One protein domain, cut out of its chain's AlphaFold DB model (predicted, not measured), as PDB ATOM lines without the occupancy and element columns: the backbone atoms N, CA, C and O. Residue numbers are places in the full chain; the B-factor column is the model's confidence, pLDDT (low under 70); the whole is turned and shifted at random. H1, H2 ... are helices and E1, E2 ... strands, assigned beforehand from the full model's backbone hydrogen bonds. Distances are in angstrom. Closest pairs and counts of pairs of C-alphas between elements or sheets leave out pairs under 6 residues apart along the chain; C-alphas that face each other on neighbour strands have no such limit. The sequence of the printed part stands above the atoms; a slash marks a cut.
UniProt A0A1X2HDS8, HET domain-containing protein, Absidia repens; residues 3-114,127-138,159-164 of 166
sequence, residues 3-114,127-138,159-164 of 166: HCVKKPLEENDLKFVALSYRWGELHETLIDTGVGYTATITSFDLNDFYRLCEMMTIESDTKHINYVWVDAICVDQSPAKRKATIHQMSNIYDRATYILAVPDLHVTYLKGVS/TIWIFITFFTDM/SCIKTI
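Overview. This is residues 3 to 114, 127 to 138 and 159 to 164 of the 166 residues of the protein "HET domain-containing protein" of Absidia repens (UniProt A0A1X2HDS8). A strongly twisted, parallel six-stranded sheet runs through the domain, with the short helices H2 and H4 over one face and the longest helix, H1, grazing it with residues 50 to 56. The hairpin of E3 and E4 packs on H2 through E4, while H3 and H5 lie off the sheet, with H5 farthest from the mean of the C-alphas. The printed part has 130 residues with five named helices and eight named strands, in the order E1 E2 E3 E4 H1 E5 H2 H3 H4 E6 H5 E7 E8; the class is mixed, helices and strands. The large sheet has the order E1 E7 E5 E2 E6 E8, and E3 and E4 make a small antiparallel sheet. The whole is compact, with a radius of gyration of the C-alphas of 14.3 A, and spans 45 by 37 by 28 A.

Along the chain. E1, residues 3 to 6, begins at C-alpha 3, (174.825, 159.589, 277.982). E2, residues 16 to 20, is 13.0 A long from first to last C-alpha. E3, residues 29 to 32, and E4, residues 38 to 41, follow, joined by a tight link. H1, residues 46 to 58, is 18.9 A long and starts at C-alpha 46, (171.849, 167.699, 267.549). E5 is residues 67 to 69, H2 residues 71 to 74, H3 residues 79 to 86, 11.0 A long, and H4 residues 89 to 95, 10.0 A long. E6 is residues 98 to 101, and H5, residues 107 to 114, is 10.8 A long. After a cut comes E7, residues 130 to 134, 12.6 A long; after a second cut comes E8, residues 160 to 163, ending at C-alpha 163, (165.402, 153.955, 255.795).

Arrangement. From edge to edge of the large sheet the strands' lines turn by 152 degrees. At the edge strand E1, E7 is a parallel neighbour at 26 degrees, with N 5 and O 132 at 2.8 A. E7 and E5 are parallel at 57 degrees, with N 68 and O 131 at 3.0 A. E5 and E2 are parallel at 29 degrees, with N 69 and O 17 at 2.8 A. E2 and E6 are parallel at 22 degrees, with N 18 and O 98 at 2.9 A. E6 and the other edge strand, E8, are parallel at 25 degrees, with N 101 and O 162 at 3.0 A. These N and O pairs are within hydrogen-bond range. H4 is on the sheet, over E2, at a height over the sheet of 9.4 A; it runs slantwise to the strands, at 39 degrees to E2 on the local plane. The closest C-alphas of E2 and H4, those of Ala 18 and Tyr 93, are 6.4 A apart. H2 is on the same face at a height of 6.8 A, over none of the strands, but only just, since 2 of its 4 C-alphas fall on E5. The closest C-alphas of E4 and H2, those of Ala 39 and Ile 73, are 5.2 A apart. In the hairpin of E3 and E4, antiparallel at 153 degrees, N 39 and O 31 are within hydrogen-bond range at 2.8 A. H1 only grazes the sheet; its closest C-alpha pair with E7 is Cys 53 and Ile 130, at 7.2 A. H1 and H5 are close but not clearly touching, with the C-alphas of Asp 48 and Thr 108 at 7.2 A, at a steep tilt of 38 degrees, opposite ways. H3 and H4 meet only through their link, and H3 is not on the sheet. In H4 every O i to N i+4 pair is within hydrogen-bond range, against 8 of 9 in H1, 2 of 4 in H3 and 3 of 4 in H5; H2 is too short for such a pair.

Size, cuts and confidence. The two C-alphas farthest apart, those of Asn 12 and Ser 114, are 46.7 A apart. Residues 115 to 126 are not printed, with 31.2 A between C-alphas 114 and 127, and residues 139 to 158 are not printed, with 22.3 A between C-alphas 138 and 159. Of the links that are printed whole, none is long. The mean pLDDT of the printed part is 75.2; 40 residues are under 70, namely 24 to 27, 82 to 87, 103 to 114, 127 to 138 and 159 to 164.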
ATOM      1  N   HIS A   3     174.146 160.344 276.935       80.00
ATOM      2  CA  HIS A   3     174.825 159.589 277.982       80.00
ATOM      3  C   HIS A   3     175.698 158.491 277.378       80.00
ATOM      4  O   HIS A   3     175.277 157.384 277.067       80.00
ATOM      5  N   CYS A   4     176.960 158.819 277.205       80.44
ATOM      6  CA  CYS A   4     177.954 157.944 276.619       80.44
ATOM      7  C   CYS A   4     178.406 156.864 277.624       80.44
ATOM      8  O   CYS A   4     178.759 157.172 278.760       80.44
ATOM      9  N   VAL A   5     178.423 155.594 277.203       82.69
ATOM     10  CA  VAL A   5     178.797 154.430 278.025       82.69
ATOM     11  C   VAL A   5     179.706 153.461 277.272       82.69
ATOM     12  O   VAL A   5     179.461 153.097 276.127       82.69
ATOM     13  N   LYS A   6     180.782 152.988 277.902       79.81
ATOM     14  CA  LYS A   6     181.680 152.006 277.269       79.81
ATOM     15  C   LYS A   6     181.116 150.594 277.423       79.81
ATOM     16  O   LYS A   6     180.772 150.196 278.534       79.81
ATOM     17  N   LYS A   7     181.043 149.847 276.325       82.31
ATOM     18  CA  LYS A   7     180.519 148.479 276.258       82.31
ATOM     19  C   LYS A   7     181.359 147.650 275.273       82.31
ATOM     20  O   LYS A   7     181.593 148.122 274.166       82.31
ATOM     21  N   PRO A   8     181.843 146.448 275.633       81.44
ATOM     22  CA  PRO A   8     182.549 145.565 274.699       81.44
ATOM     23  C   PRO A   8     181.658 145.156 273.522       81.44
ATOM     24  O   PRO A   8     180.463 144.927 273.704       81.44
ATOM     25  N   LEU A   9     182.226 145.018 272.318       80.75
ATOM     26  CA  LEU A   9     181.444 144.638 271.129       80.75
ATOM     27  C   LEU A   9     180.965 143.191 271.261       80.75
ATOM     28  O   LEU A   9     179.912 142.815 270.758       80.75
ATOM     29  N   GLU A  10     181.757 142.387 271.963       79.06
ATOM     30  CA  GLU A  10     181.592 140.969 272.239       79.06
ATOM     31  C   GLU A  10     180.648 140.659 273.399       79.06
ATOM     32  O   GLU A  10     180.429 139.482 273.673       79.06
ATOM     33  N   GLU A  11     180.067 141.665 274.058       81.50
ATOM     34  CA  GLU A  11     179.087 141.435 275.121       81.50
ATOM     35  C   GLU A  11     177.883 140.659 274.563       81.50
ATOM     36  O   GLU A  11     177.198 141.097 273.631       81.50
ATOM     37  N   ASN A  12     177.651 139.467 275.119       72.50
ATOM     38  CA  ASN A  12     176.493 138.655 274.774       72.50
ATOM     39  C   ASN A  12     175.233 139.462 275.118       72.50
ATOM     40  O   ASN A  12     175.120 139.988 276.219       72.50
ATOM     41  N   ASP A  13     174.323 139.579 274.150       82.19
ATOM     42  CA  ASP A  13     173.076 140.357 274.217       82.19
ATOM     43  C   ASP A  13     173.189 141.882 274.060       82.19
ATOM     44  O   ASP A  13     172.184 142.586 274.217       82.19
ATOM     45  N   LEU A  14     174.344 142.414 273.642       85.88
ATOM     46  CA  LEU A  14     174.416 143.812 273.221       85.88
ATOM     47  C   LEU A  14     173.526 144.044 271.988       85.88
ATOM     48  O   LEU A  14     173.811 143.576 270.885       85.88
ATOM     49  N   LYS A  15     172.449 144.807 272.181       89.88
ATOM     50  CA  LYS A  15     171.575 145.290 271.111       89.88
ATOM     51  C   LYS A  15     171.763 146.781 270.949       89.88
ATOM     52  O   LYS A  15     171.582 147.533 271.904       89.88
ATOM     53  N   PHE A  16     172.081 147.204 269.738       90.44
ATOM     54  CA  PHE A  16     172.232 148.609 269.403       90.44
ATOM     55  C   PHE A  16     171.792 148.867 267.968       90.44
ATOM     56  O   PHE A  16     171.771 147.963 267.128       90.44
ATOM     57  N   VAL A  17     171.448 150.118 267.700       90.62
ATOM     58  CA  VAL A  17     171.190 150.618 266.354       90.62
ATOM     59  C   VAL A  17     172.418 151.370 265.867       90.62
ATOM     60  O   VAL A  17     172.900 152.262 266.559       90.62
ATOM     61  N   ALA A  18     172.912 151.033 264.681       91.31
ATOM     62  CA  ALA A  18     173.968 151.793 264.025       91.31
ATOM     63  C   ALA A  18     173.353 152.828 263.079       91.31
ATOM     64  O   ALA A  18     172.505 152.493 262.248       91.31
ATOM     65  N   LEU A  19     173.789 154.079 263.188       90.69
ATOM     66  CA  LEU A  19     173.398 155.121 262.246       90.69
ATOM     67  C   LEU A  19     174.327 155.117 261.031       90.69
ATOM     68  O   LEU A  19     175.552 155.039 261.142       90.69
ATOM     69  N   SER A  20     173.718 155.218 259.856       88.19
ATOM     70  CA  SER A  20     174.391 155.468 258.588       88.19
ATOM     71  C   SER A  20     173.857 156.779 258.035       88.19
ATOM     72  O   SER A  20     172.693 156.869 257.649       88.19
ATOM     73  N   TYR A  21     174.696 157.802 258.002       86.38
ATOM     74  CA  TYR A  21     174.319 159.153 257.599       86.38
ATOM     75  C   TYR A  21     175.413 159.742 256.705       86.38
ATOM     76  O   TYR A  21     176.514 159.196 256.584       86.38
ATOM     77  N   ARG A  22     175.111 160.859 256.047       79.25
ATOM     78  CA  ARG A  22     176.084 161.544 255.201       79.25
ATOM     79  C   ARG A  22     177.022 162.393 256.056       79.25
ATOM     80  O   ARG A  22     176.576 163.281 256.770       79.25
ATOM     81  N   TRP A  23     178.327 162.165 255.941       74.00
ATOM     82  CA  TRP A  23     179.325 163.061 256.526       74.00
ATOM     83  C   TRP A  23     179.281 164.425 255.807       74.00
ATOM     84  O   TRP A  23     179.227 164.463 254.576       74.00
ATOM     85  N   GLY A  24     179.259 165.537 256.550       62.59
ATOM     86  CA  GLY A  24     178.915 166.859 256.002       62.59
ATOM     87  C   GLY A  24     179.433 168.063 256.803       62.59
ATOM     88  O   GLY A  24     180.194 167.886 257.749       62.59
ATOM     89  N   GLU A  25     179.044 169.267 256.352       61.47
ATOM     90  CA  GLU A  25     179.680 170.591 256.551       61.47
ATOM     91  C   GLU A  25     178.918 171.514 257.530       61.47
ATOM     92  O   GLU A  25     178.689 172.694 257.250       61.47
ATOM     93  N   LEU A  26     178.459 170.989 258.664       66.44
ATOM     94  CA  LEU A  26     177.870 171.829 259.709       66.44
ATOM     95  C   LEU A  26     178.953 172.486 260.564       66.44
ATOM     96  O   LEU A  26     180.104 172.046 260.615       66.44
ATOM     97  N   HIS A  27     178.550 173.551 261.261       69.12
ATOM     98  CA  HIS A  27     179.403 174.187 262.251       69.12
ATOM     99  C   HIS A  27     179.764 173.199 263.360       69.12
ATOM    100  O   HIS A  27     178.942 172.387 263.792       69.12
ATOM    101  N   GLU A  28     181.008 173.289 263.814       79.31
ATOM    102  CA  GLU A  28     181.546 172.402 264.829       79.31
ATOM    103  C   GLU A  28     180.734 172.488 266.125       79.31
ATOM    104  O   GLU A  28     180.519 173.568 266.675       79.31
ATOM    105  N   THR A  29     180.304 171.330 266.624       83.31
ATOM    106  CA  THR A  29     179.694 171.195 267.945       83.31
ATOM    107  C   THR A  29     180.500 170.217 268.787       83.31
ATOM    108  O   THR A  29     180.712 169.067 268.398       83.31
ATOM    109  N   LEU A  30     180.947 170.674 269.956       83.38
ATOM    110  CA  LEU A  30     181.711 169.868 270.903       83.38
ATOM    111  C   LEU A  30     180.784 169.243 271.947       83.38
ATOM    112  O   LEU A  30     179.985 169.937 272.576       83.38
ATOM    113  N   ILE A  31     180.925 167.937 272.163       81.81
ATOM    114  CA  ILE A  31     180.208 167.198 273.205       81.81
ATOM    115  C   ILE A  31     181.211 166.550 274.144       81.81
ATOM    116  O   ILE A  31     182.019 165.717 273.730       81.81
ATOM    117  N   ASP A  32     181.130 166.892 275.429       82.12
ATOM    118  CA  ASP A  32     181.794 166.101 276.456       82.12
ATOM    119  C   ASP A  32     181.093 164.746 276.571       82.12
ATOM    120  O   ASP A  32     179.922 164.649 276.941       82.12
ATOM    121  N   THR A  33     181.813 163.689 276.210       77.56
ATOM    122  CA  THR A  33     181.278 162.333 276.278       77.56
ATOM    123  C   THR A  33     181.328 161.773 277.699       77.56
ATOM    124  O   THR A  33     180.768 160.716 277.945       77.56
ATOM    125  N   GLY A  34     182.039 162.391 278.648       77.75
ATOM    126  CA  GLY A  34     182.198 161.843 280.001       77.75
ATOM    127  C   GLY A  34     182.932 160.493 280.063       77.75
ATOM    128  O   GLY A  34     183.082 159.921 281.140       77.75
ATOM    129  N   VAL A  35     183.426 159.974 278.929       74.81
ATOM    130  CA  VAL A  35     184.137 158.687 278.827       74.81
ATOM    131  C   VAL A  35     185.617 158.848 278.450       74.81
ATOM    132  O   VAL A  35     186.289 157.880 278.072       74.81
ATOM    133  N   GLY A  36     186.147 160.064 278.596       74.81
ATOM    134  CA  GLY A  36     187.574 160.371 278.459       74.81
ATOM    135  C   GLY A  36     187.993 160.976 277.117       74.81
ATOM    136  O   GLY A  36     189.181 160.937 276.806       74.81
ATOM    137  N   TYR A  37     187.054 161.504 276.326       78.00
ATOM    138  CA  TYR A  37     187.353 162.411 275.211       78.00
ATOM    139  C   TYR A  37     186.161 163.321 274.877       78.00
ATOM    140  O   TYR A  37     185.029 163.059 275.282       78.00
ATOM    141  N   THR A  38     186.412 164.380 274.114       83.56
ATOM    142  CA  THR A  38     185.377 165.275 273.586       83.56
ATOM    143  C   THR A  38     185.078 164.889 272.143       83.56
ATOM    144  O   THR A  38     185.993 164.814 271.323       83.56
ATOM    145  N   ALA A  39     183.815 164.608 271.835       84.50
ATOM    146  CA  ALA A  39     183.382 164.348 270.471       84.50
ATOM    147  C   ALA A  39     183.207 165.671 269.723       84.50
ATOM    148  O   ALA A  39     182.607 166.612 270.244       84.50
ATOM    149  N   THR A  40     183.712 165.711 268.494       83.88
ATOM    150  CA  THR A  40     183.572 166.844 267.583       83.88
ATOM    151  C   THR A  40     182.598 166.452 266.485       83.88
ATOM    152  O   THR A  40     182.914 165.613 265.641       83.88
ATOM    153  N   ILE A  41     181.407 167.041 266.506       84.12
ATOM    154  CA  ILE A  41     180.343 166.753 265.549       84.12
ATOM    155  C   ILE A  41     180.287 167.894 264.544       84.12
ATOM    156  O   ILE A  41     180.042 169.042 264.907       84.12
ATOM    157  N   THR A  42     180.500 167.564 263.276       80.62
ATOM    158  CA  THR A  42     180.347 168.497 262.148       80.62
ATOM    159  C   THR A  42     179.321 168.000 261.136       80.62
ATOM    160  O   THR A  42     179.061 168.664 260.146       80.62
ATOM    161  N   SER A  43     178.762 166.807 261.332       79.94
ATOM    162  CA  SER A  43     178.101 166.063 260.263       79.94
ATOM    163  C   SER A  43     176.579 165.969 260.372       79.94
ATOM    164  O   SER A  43     175.934 165.627 259.384       79.94
ATOM    165  N   PHE A  44     175.998 166.286 261.529       83.56
ATOM    166  CA  PHE A  44     174.547 166.336 261.738       83.56
ATOM    167  C   PHE A  44     174.159 167.333 262.836       83.56
ATOM    168  O   PHE A  44     174.989 167.705 263.668       83.56
ATOM    169  N   ASP A  45     172.893 167.754 262.832       83.31
ATOM    170  CA  ASP A  45     172.335 168.638 263.858       83.31
ATOM    171  C   ASP A  45     171.913 167.841 265.106       83.31
ATOM    172  O   ASP A  45     171.366 166.738 265.014       83.31
ATOM    173  N   LEU A  46     172.160 168.396 266.298       83.25
ATOM    174  CA  LEU A  46     171.849 167.699 267.549       83.25
ATOM    175  C   LEU A  46     170.358 167.609 267.848       83.25
ATOM    176  O   LEU A  46     169.942 166.622 268.453       83.25
ATOM    177  N   ASN A  47     169.550 168.586 267.441       83.12
ATOM    178  CA  ASN A  47     168.105 168.511 267.633       83.12
ATOM    179  C   ASN A  47     167.504 167.445 266.717       83.12
ATOM    180  O   ASN A  47     166.683 166.651 267.178       83.12
ATOM    181  N   ASP A  48     167.967 167.369 265.467       83.38
ATOM    182  CA  ASP A  48     167.576 166.306 264.533       83.38
ATOM    183  C   ASP A  48     167.983 164.923 265.086       83.38
ATOM    184  O   ASP A  48     167.182 163.985 265.082       83.38
ATOM    185  N   PHE A  49     169.186 164.801 265.663       86.69
ATOM    186  CA  PHE A  49     169.630 163.579 266.346       86.69
ATOM    187  C   PHE A  49     168.781 163.230 267.581       86.69
ATOM    188  O   PHE A  49     168.403 162.068 267.756       86.69
ATOM    189  N   TYR A  50     168.437 164.206 268.428       85.38
ATOM    190  CA  TYR A  50     167.566 163.983 269.587       85.38
ATOM    191  C   TYR A  50     166.171 163.528 269.173       85.38
ATOM    192  O   TYR A  50     165.640 162.585 269.760       85.38
ATOM    193  N   ARG A  51     165.610 164.148 268.134       84.00
ATOM    194  CA  ARG A  51     164.305 163.787 267.579       84.00
ATOM    195  C   ARG A  51     164.315 162.380 266.987       84.00
ATOM    196  O   ARG A  51     163.390 161.615 267.242       84.00
ATOM    197  N   LEU A  52     165.377 162.002 266.272       86.12
ATOM    198  CA  LEU A  52     165.554 160.628 265.793       86.12
ATOM    199  C   LEU A  52     165.574 159.634 266.961       86.12
ATOM    200  O   LEU A  52     164.867 158.628 266.925       86.12
ATOM    201  N   CYS A  53     166.347 159.925 268.010       85.81
ATOM    202  CA  CYS A  53     166.409 159.067 269.192       85.81
ATOM    203  C   CYS A  53     165.045 158.957 269.888       85.81
ATOM    204  O   CYS A  53     164.664 157.866 270.298       85.81
ATOM    205  N   GLU A  54     164.284 160.050 269.981       84.94
ATOM    206  CA  GLU A  54     162.918 160.037 270.513       84.94
ATOM    207  C   GLU A  54     161.999 159.137 269.682       84.94
ATOM    208  O   GLU A  54     161.345 158.252 270.235       84.94
ATOM    209  N   MET A  55     162.011 159.283 268.354       84.50
ATOM    210  CA  MET A  55     161.228 158.432 267.451       84.50
ATOM    211  C   MET A  55     161.565 156.951 267.632       84.50
ATOM    212  O   MET A  55     160.663 156.114 267.662       84.50
ATOM    213  N   MET A  56     162.844 156.622 267.830       84.38
ATOM    214  CA  MET A  56     163.268 155.245 268.070       84.38
ATOM    215  C   MET A  56     162.670 154.639 269.344       84.38
ATOM    216  O   MET A  56     162.458 153.428 269.368       84.38
ATOM    217  N   THR A  57     162.368 155.444 270.372       84.00
ATOM    218  CA  THR A  57     161.728 154.962 271.615       84.00
ATOM    219  C   THR A  57     160.247 154.621 271.449       84.00
ATOM    220  O   THR A  57     159.683 153.903 272.272       84.00
ATOM    221  N   ILE A  58     159.615 155.111 270.380       84.75
ATOM    222  CA  ILE A  58     158.188 154.920 270.100       84.75
ATOM    223  C   ILE A  58     158.000 153.857 269.010       84.75
ATOM    224  O   ILE A  58     157.068 153.053 269.073       84.75
ATOM    225  N   GLU A  59     158.908 153.819 268.033       86.06
ATOM    226  CA  GLU A  59     158.870 152.893 266.906       86.06
ATOM    227  C   GLU A  59     158.986 151.430 267.364       86.06
ATOM    228  O   GLU A  59     159.881 151.038 268.115       86.06
ATOM    229  N   SER A  60     158.061 150.600 266.882       87.50
ATOM    230  CA  SER A  60     157.830 149.232 267.361       87.50
ATOM    231  C   SER A  60     159.074 148.336 267.337       87.50
ATOM    232  O   SER A  60     159.325 147.597 268.295       87.50
ATOM    233  N   ASP A  61     159.873 148.463 266.282       85.12
ATOM    234  CA  ASP A  61     161.059 147.643 266.045       85.12
ATOM    235  C   ASP A  61     162.307 148.142 266.780       85.12
ATOM    236  O   ASP A  61     163.254 147.383 266.946       85.12
ATOM    237  N   THR A  62     162.336 149.392 267.249       84.94
ATOM    238  CA  THR A  62     163.529 149.975 267.893       84.94
ATOM    239  C   THR A  62     163.318 150.348 269.353       84.94
ATOM    240  O   THR A  62     164.300 150.456 270.079       84.94
ATOM    241  N   LYS A  63     162.070 150.451 269.831       87.00
ATOM    242  CA  LYS A  63     161.737 150.854 271.213       87.00
ATOM    243  C   LYS A  63     162.340 149.978 272.310       87.00
ATOM    244  O   LYS A  63     162.387 150.370 273.467       87.00
ATOM    245  N   HIS A  64     162.744 148.760 271.956       86.44
ATOM    246  CA  HIS A  64     163.344 147.788 272.868       86.44
ATOM    247  C   HIS A  64     164.884 147.824 272.854       86.44
ATOM    248  O   HIS A  64     165.525 146.992 273.499       86.44
ATOM    249  N   ILE A  65     165.481 148.743 272.089       87.62
ATOM    250  CA  ILE A  65     166.922 148.924 271.947       87.62
ATOM    251  C   ILE A  65     167.310 150.232 272.627       87.62
ATOM    252  O   ILE A  65     166.855 151.304 272.245       87.62
ATOM    253  N   ASN A  66     168.193 150.138 273.617       84.94
ATOM    254  CA  ASN A  66     168.580 151.290 274.433       84.94
ATOM    255  C   ASN A  66     169.826 152.011 273.909       84.94
ATOM    256  O   ASN A  66     170.139 153.103 274.374       84.94
ATOM    257  N   TYR A  67     170.555 151.390 272.977       88.25
ATOM    258  CA  TYR A  67     171.865 151.860 272.544       88.25
ATOM    259  C   TYR A  67     171.851 152.321 271.090       88.25
ATOM    260  O   TYR A  67     171.353 151.622 270.203       88.25
ATOM    261  N   VAL A  68     172.464 153.477 270.847       89.88
ATOM    262  CA  VAL A  68     172.684 154.027 269.507       89.88
ATOM    263  C   VAL A  68     174.179 154.185 269.293       89.88
ATOM    264  O   VAL A  68     174.885 154.746 270.129       89.88
ATOM    265  N   TRP A  69     174.667 153.685 268.166       90.50
ATOM    266  CA  TRP A  69     176.035 153.881 267.727       90.50
ATOM    267  C   TRP A  69     176.058 154.858 266.551       90.50
ATOM    268  O   TRP A  69     175.408 154.637 265.528       90.50
ATOM    269  N   VAL A  70     176.820 155.939 266.705       88.75
ATOM    270  CA  VAL A  70     177.068 156.945 265.673       88.75
ATOM    271  C   VAL A  70     178.550 157.289 265.694       88.75
ATOM    272  O   VAL A  70     179.091 157.699 266.717       88.75
ATOM    273  N   ASP A  71     179.234 157.085 264.578       86.44
ATOM    274  CA  ASP A  71     180.689 157.218 264.492       86.44
ATOM    275  C   ASP A  71     181.222 158.600 264.912       86.44
ATOM    276  O   ASP A  71     182.221 158.660 265.623       86.44
ATOM    277  N   ALA A  72     180.542 159.704 264.580       85.19
ATOM    278  CA  ALA A  72     180.953 161.053 264.991       85.19
ATOM    279  C   ALA A  72     181.016 161.242 266.518       85.19
ATOM    280  O   ALA A  72     181.722 162.133 266.985       85.19
ATOM    281  N   ILE A  73     180.302 160.412 267.290       86.12
ATOM    282  CA  ILE A  73     180.310 160.466 268.757       86.12
ATOM    283  C   ILE A  73     181.078 159.292 269.357       86.12
ATOM    284  O   ILE A  73     181.855 159.507 270.279       86.12
ATOM    285  N   CYS A  74     180.901 158.071 268.842       83.69
ATOM    286  CA  CYS A  74     181.510 156.841 269.367       83.69
ATOM    287  C   CYS A  74     182.987 156.662 269.008       83.69
ATOM    288  O   CYS A  74     183.658 155.816 269.603       83.69
ATOM    289  N   VAL A  75     183.475 157.382 267.995       79.69
ATOM    290  CA  VAL A  75     184.852 157.267 267.519       79.69
ATOM    291  C   VAL A  75     185.637 158.490 267.949       79.69
ATOM    292  O   VAL A  75     185.330 159.619 267.572       79.69
ATOM    293  N   ASP A  76     186.701 158.251 268.708       77.38
ATOM    294  CA  ASP A  76     187.699 159.276 268.975       77.38
ATOM    295  C   ASP A  76     188.412 159.606 267.655       77.38
ATOM    296  O   ASP A  76     189.157 158.796 267.091       77.38
ATOM    297  N   GLN A  77     188.141 160.811 267.156       70.19
ATOM    298  CA  GLN A  77     188.618 161.294 265.867       70.19
ATOM    299  C   GLN A  77     190.116 161.628 265.858       70.19
ATOM    300  O   GLN A  77     190.628 162.016 264.802       70.19
ATOM    301  N   SER A  78     190.841 161.468 266.972       75.50
ATOM    302  CA  SER A  78     192.299 161.608 266.986       75.50
ATOM    303  C   SER A  78     192.957 160.643 265.981       75.50
ATOM    304  O   SER A  78     192.525 159.492 265.844       75.50
ATOM    305  N   PRO A  79     194.022 161.065 265.267       72.00
ATOM    306  CA  PRO A  79     194.589 160.291 264.157       72.00
ATOM    307  C   PRO A  79     194.933 158.833 264.500       72.00
ATOM    308  O   PRO A  79     194.706 157.932 263.690       72.00
ATOM    309  N   ALA A  80     195.441 158.585 265.713       71.44
ATOM    310  CA  ALA A  80     195.828 157.252 266.170       71.44
ATOM    311  C   ALA A  80     194.624 156.313 266.373       71.44
ATOM    312  O   ALA A  80     194.674 155.149 265.973       71.44
ATOM    313  N   LYS A  81     193.528 156.809 266.961       70.62
ATOM    314  CA  LYS A  81     192.343 155.996 267.289       70.62
ATOM    315  C   LYS A  81     191.367 155.872 266.122       70.62
ATOM    316  O   LYS A  81     190.755 154.814 265.949       70.62
ATOM    317  N   ARG A  82     191.304 156.882 265.249       68.25
ATOM    318  CA  ARG A  82     190.521 156.842 264.007       68.25
ATOM    319  C   ARG A  82     190.919 155.650 263.133       68.25
ATOM    320  O   ARG A  82     190.056 154.883 262.713       68.25
ATOM    321  N   LYS A  83     192.225 155.439 262.915       67.38
ATOM    322  CA  LYS A  83     192.731 154.344 262.070       67.38
ATOM    323  C   LYS A  83     192.362 152.962 262.616       67.38
ATOM    324  O   LYS A  83     191.935 152.106 261.849       67.38
ATOM    325  N   ALA A  84     192.485 152.759 263.928       67.62
ATOM    326  CA  ALA A  84     192.098 151.501 264.570       67.62
ATOM    327  C   ALA A  84     190.595 151.209 264.412       67.62
ATOM    328  O   ALA A  84     190.202 150.058 264.237       67.62
ATOM    329  N   THR A  85     189.769 152.257 264.413       67.44
ATOM    330  CA  THR A  85     188.310 152.129 264.352       67.44
ATOM    331  C   THR A  85     187.787 151.889 262.934       67.44
ATOM    332  O   THR A  85     186.854 151.108 262.764       67.44
ATOM    333  N   ILE A  86     188.424 152.459 261.902       68.56
ATOM    334  CA  ILE A  86     188.061 152.224 260.488       68.56
ATOM    335  C   ILE A  86     188.074 150.727 260.150       68.56
ATOM    336  O   ILE A  86     187.148 150.228 259.517       68.56
ATOM    337  N   HIS A  87     189.078 149.987 260.627       67.94
ATOM    338  CA  HIS A  87     189.184 148.543 260.386       67.94
ATOM    339  C   HIS A  87     188.060 147.718 261.034       67.94
ATOM    340  O   HIS A  87     187.889 146.551 260.694       67.94
ATOM    341  N   GLN A  88     187.309 148.306 261.964       72.75
ATOM    342  CA  GLN A  88     186.303 147.630 262.778       72.75
ATOM    343  C   GLN A  88     184.885 148.109 262.463       72.75
ATOM    344  O   GLN A  88     183.926 147.513 262.942       72.75
ATOM    345  N   MET A  89     184.726 149.128 261.608       79.56
ATOM    346  CA  MET A  89     183.408 149.613 261.190       79.56
ATOM    347  C   MET A  89     182.554 148.495 260.594       79.56
ATOM    348  O   MET A  89     181.386 148.376 260.948       79.56
ATOM    349  N   SER A  90     183.141 147.632 259.759       81.19
ATOM    350  CA  SER A  90     182.434 146.472 259.207       81.19
ATOM    351  C   SER A  90     181.895 145.553 260.306       81.19
ATOM    352  O   SER A  90     180.736 145.163 260.241       81.19
ATOM    353  N   ASN A  91     182.686 145.279 261.349       83.75
ATOM    354  CA  ASN A  91     182.266 144.436 262.474       83.75
ATOM    355  C   ASN A  91     181.168 145.098 263.317       83.75
ATOM    356  O   ASN A  91     180.288 144.416 263.834       83.75
ATOM    357  N   ILE A  92     181.204 146.424 263.457       86.75
ATOM    358  CA  ILE A  92     180.174 147.175 264.179       86.75
ATOM    359  C   ILE A  92     178.849 147.125 263.414       86.75
ATOM    360  O   ILE A  92     177.825 146.782 263.997       86.75
ATOM    361  N   TYR A  93     178.857 147.421 262.112       86.56
ATOM    362  CA  TYR A  93     177.639 147.372 261.301       86.56
ATOM    363  C   TYR A  93     177.069 145.952 261.195       86.56
ATOM    364  O   TYR A  93     175.855 145.795 261.285       86.56
ATOM    365  N   ASP A  94     177.919 144.928 261.082       87.12
ATOM    366  CA  ASP A  94     177.493 143.521 261.036       87.12
ATOM    367  C   ASP A  94     176.794 143.070 262.332       87.12
ATOM    368  O   ASP A  94     175.843 142.290 262.306       87.12
ATOM    369  N   ARG A  95     177.216 143.605 263.486       88.62
ATOM    370  CA  ARG A  95     176.637 143.261 264.797       88.62
ATOM    371  C   ARG A  95     175.492 144.169 265.231       88.62
ATOM    372  O   ARG A  95     174.848 143.884 266.244       88.62
ATOM    373  N   ALA A  96     175.220 145.238 264.489       89.44
ATOM    374  CA  ALA A  96     174.098 146.116 264.772       89.44
ATOM    375  C   ALA A  96     172.777 145.346 264.642       89.44
ATOM    376  O   ALA A  96     172.561 144.574 263.709       89.44
ATOM    377  N   THR A  97     171.852 145.577 265.574       90.75
ATOM    378  CA  THR A  97     170.509 144.980 265.499       90.75
ATOM    379  C   THR A  97     169.720 145.584 264.336       90.75
ATOM    380  O   THR A  97     169.036 144.868 263.607       90.75
ATOM    381  N   TYR A  98     169.880 146.892 264.126       89.38
ATOM    382  CA  TYR A  98     169.387 147.611 262.955       89.38
ATOM    383  C   TYR A  98     170.440 148.593 262.463       89.38
ATOM    384  O   TYR A  98     171.174 149.182 263.262       89.38
ATOM    385  N   ILE A  99     170.451 148.813 261.151       90.69
ATOM    386  CA  ILE A  99     171.162 149.932 260.537       90.69
ATOM    387  C   ILE A  99     170.100 150.924 260.071       90.69
ATOM    388  O   ILE A  99     169.292 150.602 259.194       90.69
ATOM    389  N   LEU A 100     170.084 152.114 260.673       88.31
ATOM    390  CA  LEU A 100     169.209 153.200 260.240       88.31
ATOM    391  C   LEU A 100     169.958 154.089 259.258       88.31
ATOM    392  O   LEU A 100     170.905 154.785 259.627       88.31
ATOM    393  N   ALA A 101     169.521 154.055 258.003       86.38
ATOM    394  CA  ALA A 101     169.998 154.964 256.979       86.38
ATOM    395  C   ALA A 101     169.228 156.287 257.088       86.38
ATOM    396  O   ALA A 101     168.036 156.343 256.775       86.38
ATOM    397  N   VAL A 102     169.920 157.333 257.541       81.62
ATOM    398  CA  VAL A 102     169.392 158.691 257.713       81.62
ATOM    399  C   VAL A 102     170.322 159.663 256.977       81.62
ATOM    400  O   VAL A 102     171.140 160.342 257.598       81.62
ATOM    401  N   PRO A 103     170.266 159.708 255.631       69.06
ATOM    402  CA  PRO A 103     171.155 160.563 254.830       69.06
ATOM    403  C   PRO A 103     170.997 162.058 255.161       69.06
ATOM    404  O   PRO A 103     171.920 162.844 254.967       69.06
ATOM    405  N   ASP A 104     169.844 162.397 255.730       67.69
ATOM    406  CA  ASP A 104     169.268 163.722 255.875       67.69
ATOM    407  C   ASP A 104     169.149 164.149 257.350       67.69
ATOM    408  O   ASP A 104     168.262 164.914 257.723       67.69
ATOM    409  N   LEU A 105     170.068 163.691 258.211       67.44
ATOM    410  CA  LEU A 105     170.144 164.057 259.641       67.44
ATOM    411  C   LEU A 105     170.581 165.530 259.876       67.44
ATOM    412  O   LEU A 105     171.283 165.865 260.823       67.44
ATOM    413  N   HIS A 106     170.240 166.403 258.934       61.81
ATOM    414  CA  HIS A 106     170.510 167.837 258.902       61.81
ATOM    415  C   HIS A 106     169.443 168.579 258.069       61.81
ATOM    416  O   HIS A 106     169.670 169.702 257.608       61.81
ATOM    417  N   VAL A 107     168.276 167.966 257.824       57.44
ATOM    418  CA  VAL A 107     167.197 168.558 257.013       57.44
ATOM    419  C   VAL A 107     166.729 169.893 257.572       57.44
ATOM    420  O   VAL A 107     166.374 170.780 256.791       57.44
ATOM    421  N   THR A 108     166.777 170.082 258.890       56.06
ATOM    422  CA  THR A 108     166.433 171.363 259.511       56.06
ATOM    423  C   THR A 108     167.430 172.458 259.118       56.06
ATOM    424  O   THR A 108     167.017 173.575 258.803       56.06
ATOM    425  N   TYR A 109     168.722 172.133 259.001       54.28
ATOM    426  CA  TYR A 109     169.732 173.055 258.472       54.28
ATOM    427  C   TYR A 109     169.523 173.338 256.978       54.28
ATOM    428  O   TYR A 109     169.475 174.502 256.584       54.28
ATOM    429  N   LEU A 110     169.312 172.310 256.144       51.56
ATOM    430  CA  LEU A 110     169.071 172.509 254.704       51.56
ATOM    431  C   LEU A 110     167.827 173.373 254.433       51.56
ATOM    432  O   LEU A 110     167.843 174.216 253.536       51.56
ATOM    433  N   LYS A 111     166.765 173.208 255.229       54.62
ATOM    434  CA  LYS A 111     165.552 174.039 255.152       54.62
ATOM    435  C   LYS A 111     165.780 175.449 255.712       54.62
ATOM    436  O   LYS A 111     165.279 176.406 255.128       54.62
ATOM    437  N   GLY A 112     166.568 175.598 256.778       49.81
ATOM    438  CA  GLY A 112     166.910 176.892 257.385       49.81
ATOM    439  C   GLY A 112     167.808 177.778 256.514       49.81
ATOM    440  O   GLY A 112     167.648 178.995 256.509       49.81
ATOM    441  N   VAL A 113     168.689 177.193 255.692       52.72
ATOM    442  CA  VAL A 113     169.455 177.942 254.674       52.72
ATOM    443  C   VAL A 113     168.529 178.495 253.574       52.72
ATOM    444  O   VAL A 113     168.832 179.525 252.971       52.72
ATOM    445  N   SER A 114     167.364 177.873 253.358       48.91
ATOM    446  CA  SER A 114     166.363 178.323 252.385       48.91
ATOM    447  C   SER A 114     165.363 179.352 252.936       48.91
ATOM    448  O   SER A 114     164.744 180.061 252.142       48.91
ATOM    449  N   THR A 127     164.535 163.802 279.596       36.31
ATOM    450  CA  THR A 127     165.871 163.193 279.650       36.31
ATOM    451  C   THR A 127     165.826 161.852 278.922       36.31
ATOM    452  O   THR A 127     165.636 160.806 279.531       36.31
ATOM    453  N   ILE A 128     165.962 161.887 277.597       39.53
ATOM    454  CA  ILE A 128     166.251 160.698 276.796       39.53
ATOM    455  C   ILE A 128     167.695 160.319 277.106       39.53
ATOM    456  O   ILE A 128     168.609 161.100 276.828       39.53
ATOM    457  N   TRP A 129     167.889 159.153 277.719       40.72
ATOM    458  CA  TRP A 129     169.202 158.555 277.927       40.72
ATOM    459  C   TRP A 129     169.637 157.910 276.616       40.72
ATOM    460  O   TRP A 129     169.241 156.793 276.296       40.72
ATOM    461  N   ILE A 130     170.410 158.644 275.822       53.19
ATOM    462  CA  ILE A 130     170.995 158.096 274.598       53.19
ATOM    463  C   ILE A 130     172.261 157.376 275.020       53.19
ATOM    464  O   ILE A 130     173.280 158.032 275.235       53.19
ATOM    465  N   PHE A 131     172.175 156.054 275.179       53.22
ATOM    466  CA  PHE A 131     173.328 155.244 275.537       53.22
ATOM    467  C   PHE A 131     174.201 155.016 274.308       53.22
ATOM    468  O   PHE A 131     173.888 154.215 273.425       53.22
ATOM    469  N   ILE A 132     175.310 155.736 274.250       57.31
ATOM    470  CA  ILE A 132     176.266 155.619 273.153       57.31
ATOM    471  C   ILE A 132     177.339 154.621 273.549       57.31
ATOM    472  O   ILE A 132     178.013 154.833 274.548       57.31
ATOM    473  N   THR A 133     177.474 153.537 272.788       50.44
ATOM    474  CA  THR A 133     178.400 152.442 273.098       50.44
ATOM    475  C   THR A 133     179.802 152.689 272.529       50.44
ATOM    476  O   THR A 133     179.958 152.860 271.321       50.44
ATOM    477  N   PHE A 134     180.828 152.616 273.389       52.34
ATOM    478  CA  PHE A 134     182.247 152.569 272.987       52.34
ATOM    479  C   PHE A 134     182.820 151.172 273.150       52.34
ATOM    480  O   PHE A 134     182.777 150.621 274.248       52.34
ATOM    481  N   PHE A 135     183.485 150.671 272.118       53.34
ATOM    482  CA  PHE A 135     184.147 149.374 272.151       53.34
ATOM    483  C   PHE A 135     185.588 149.523 272.657       53.34
ATOM    484  O   PHE A 135     186.481 149.935 271.918       53.34
ATOM    485  N   THR A 136     185.826 149.222 273.939       39.94
ATOM    486  CA  THR A 136     187.171 149.229 274.542       39.94
ATOM    487  C   THR A 136     187.604 147.836 274.987       39.94
ATOM    488  O   THR A 136     187.520 147.533 276.168       39.94
ATOM    489  N   ASP A 137     188.058 147.010 274.044       37.56
ATOM    490  CA  ASP A 137     189.127 146.003 274.214       37.56
ATOM    491  C   ASP A 137     189.477 145.417 272.832       37.56
ATOM    492  O   ASP A 137     189.297 144.235 272.544       37.56
ATOM    493  N   MET A 138     189.906 146.276 271.902       45.41
ATOM    494  CA  MET A 138     190.240 145.846 270.541       45.41
ATOM    495  C   MET A 138     191.700 145.404 270.492       45.41
ATOM    496  O   MET A 138     192.573 146.127 270.007       45.41
ATOM    497  N   SER A 159     170.962 141.731 259.511       52.91
ATOM    498  CA  SER A 159     170.774 143.118 259.939       52.91
ATOM    499  C   SER A 159     169.667 143.728 259.075       52.91
ATOM    500  O   SER A 159     169.773 143.740 257.844       52.91
ATOM    501  N   CYS A 160     168.582 144.200 259.683       62.44
ATOM    502  CA  CYS A 160     167.536 144.893 258.941       62.44
ATOM    503  C   CYS A 160     167.988 146.336 258.687       62.44
ATOM    504  O   CYS A 160     168.152 147.120 259.624       62.44
ATOM    505  N   ILE A 161     168.188 146.680 257.414       66.62
ATOM    506  CA  ILE A 161     168.368 148.071 256.998       66.62
ATOM    507  C   ILE A 161     166.983 148.706 256.955       66.62
ATOM    508  O   ILE A 161     166.095 148.218 256.253       66.62
ATOM    509  N   LYS A 162     166.799 149.792 257.701       65.44
ATOM    510  CA  LYS A 162     165.601 150.625 257.613       65.44
ATOM    511  C   LYS A 162     165.998 152.029 257.191       65.44
ATOM    512  O   LYS A 162     166.912 152.625 257.758       65.44
ATOM    513  N   THR A 163     165.282 152.558 256.211       57.41
ATOM    514  CA  THR A 163     165.402 153.955 255.795       57.41
ATOM    515  C   THR A 163     164.314 154.748 256.494       57.41
ATOM    516  O   THR A 163     163.137 154.402 256.382       57.41
ATOM    517  N   ILE A 164     164.698 155.799 257.212       57.44
ATOM    518  CA  ILE A 164     163.758 156.736 257.830       57.44
ATOM    519  C   ILE A 164     164.096 158.125 257.290       57.44
ATOM    520  O   ILE A 164     165.245 158.558 257.368       57.44
TER     521      ILE A 164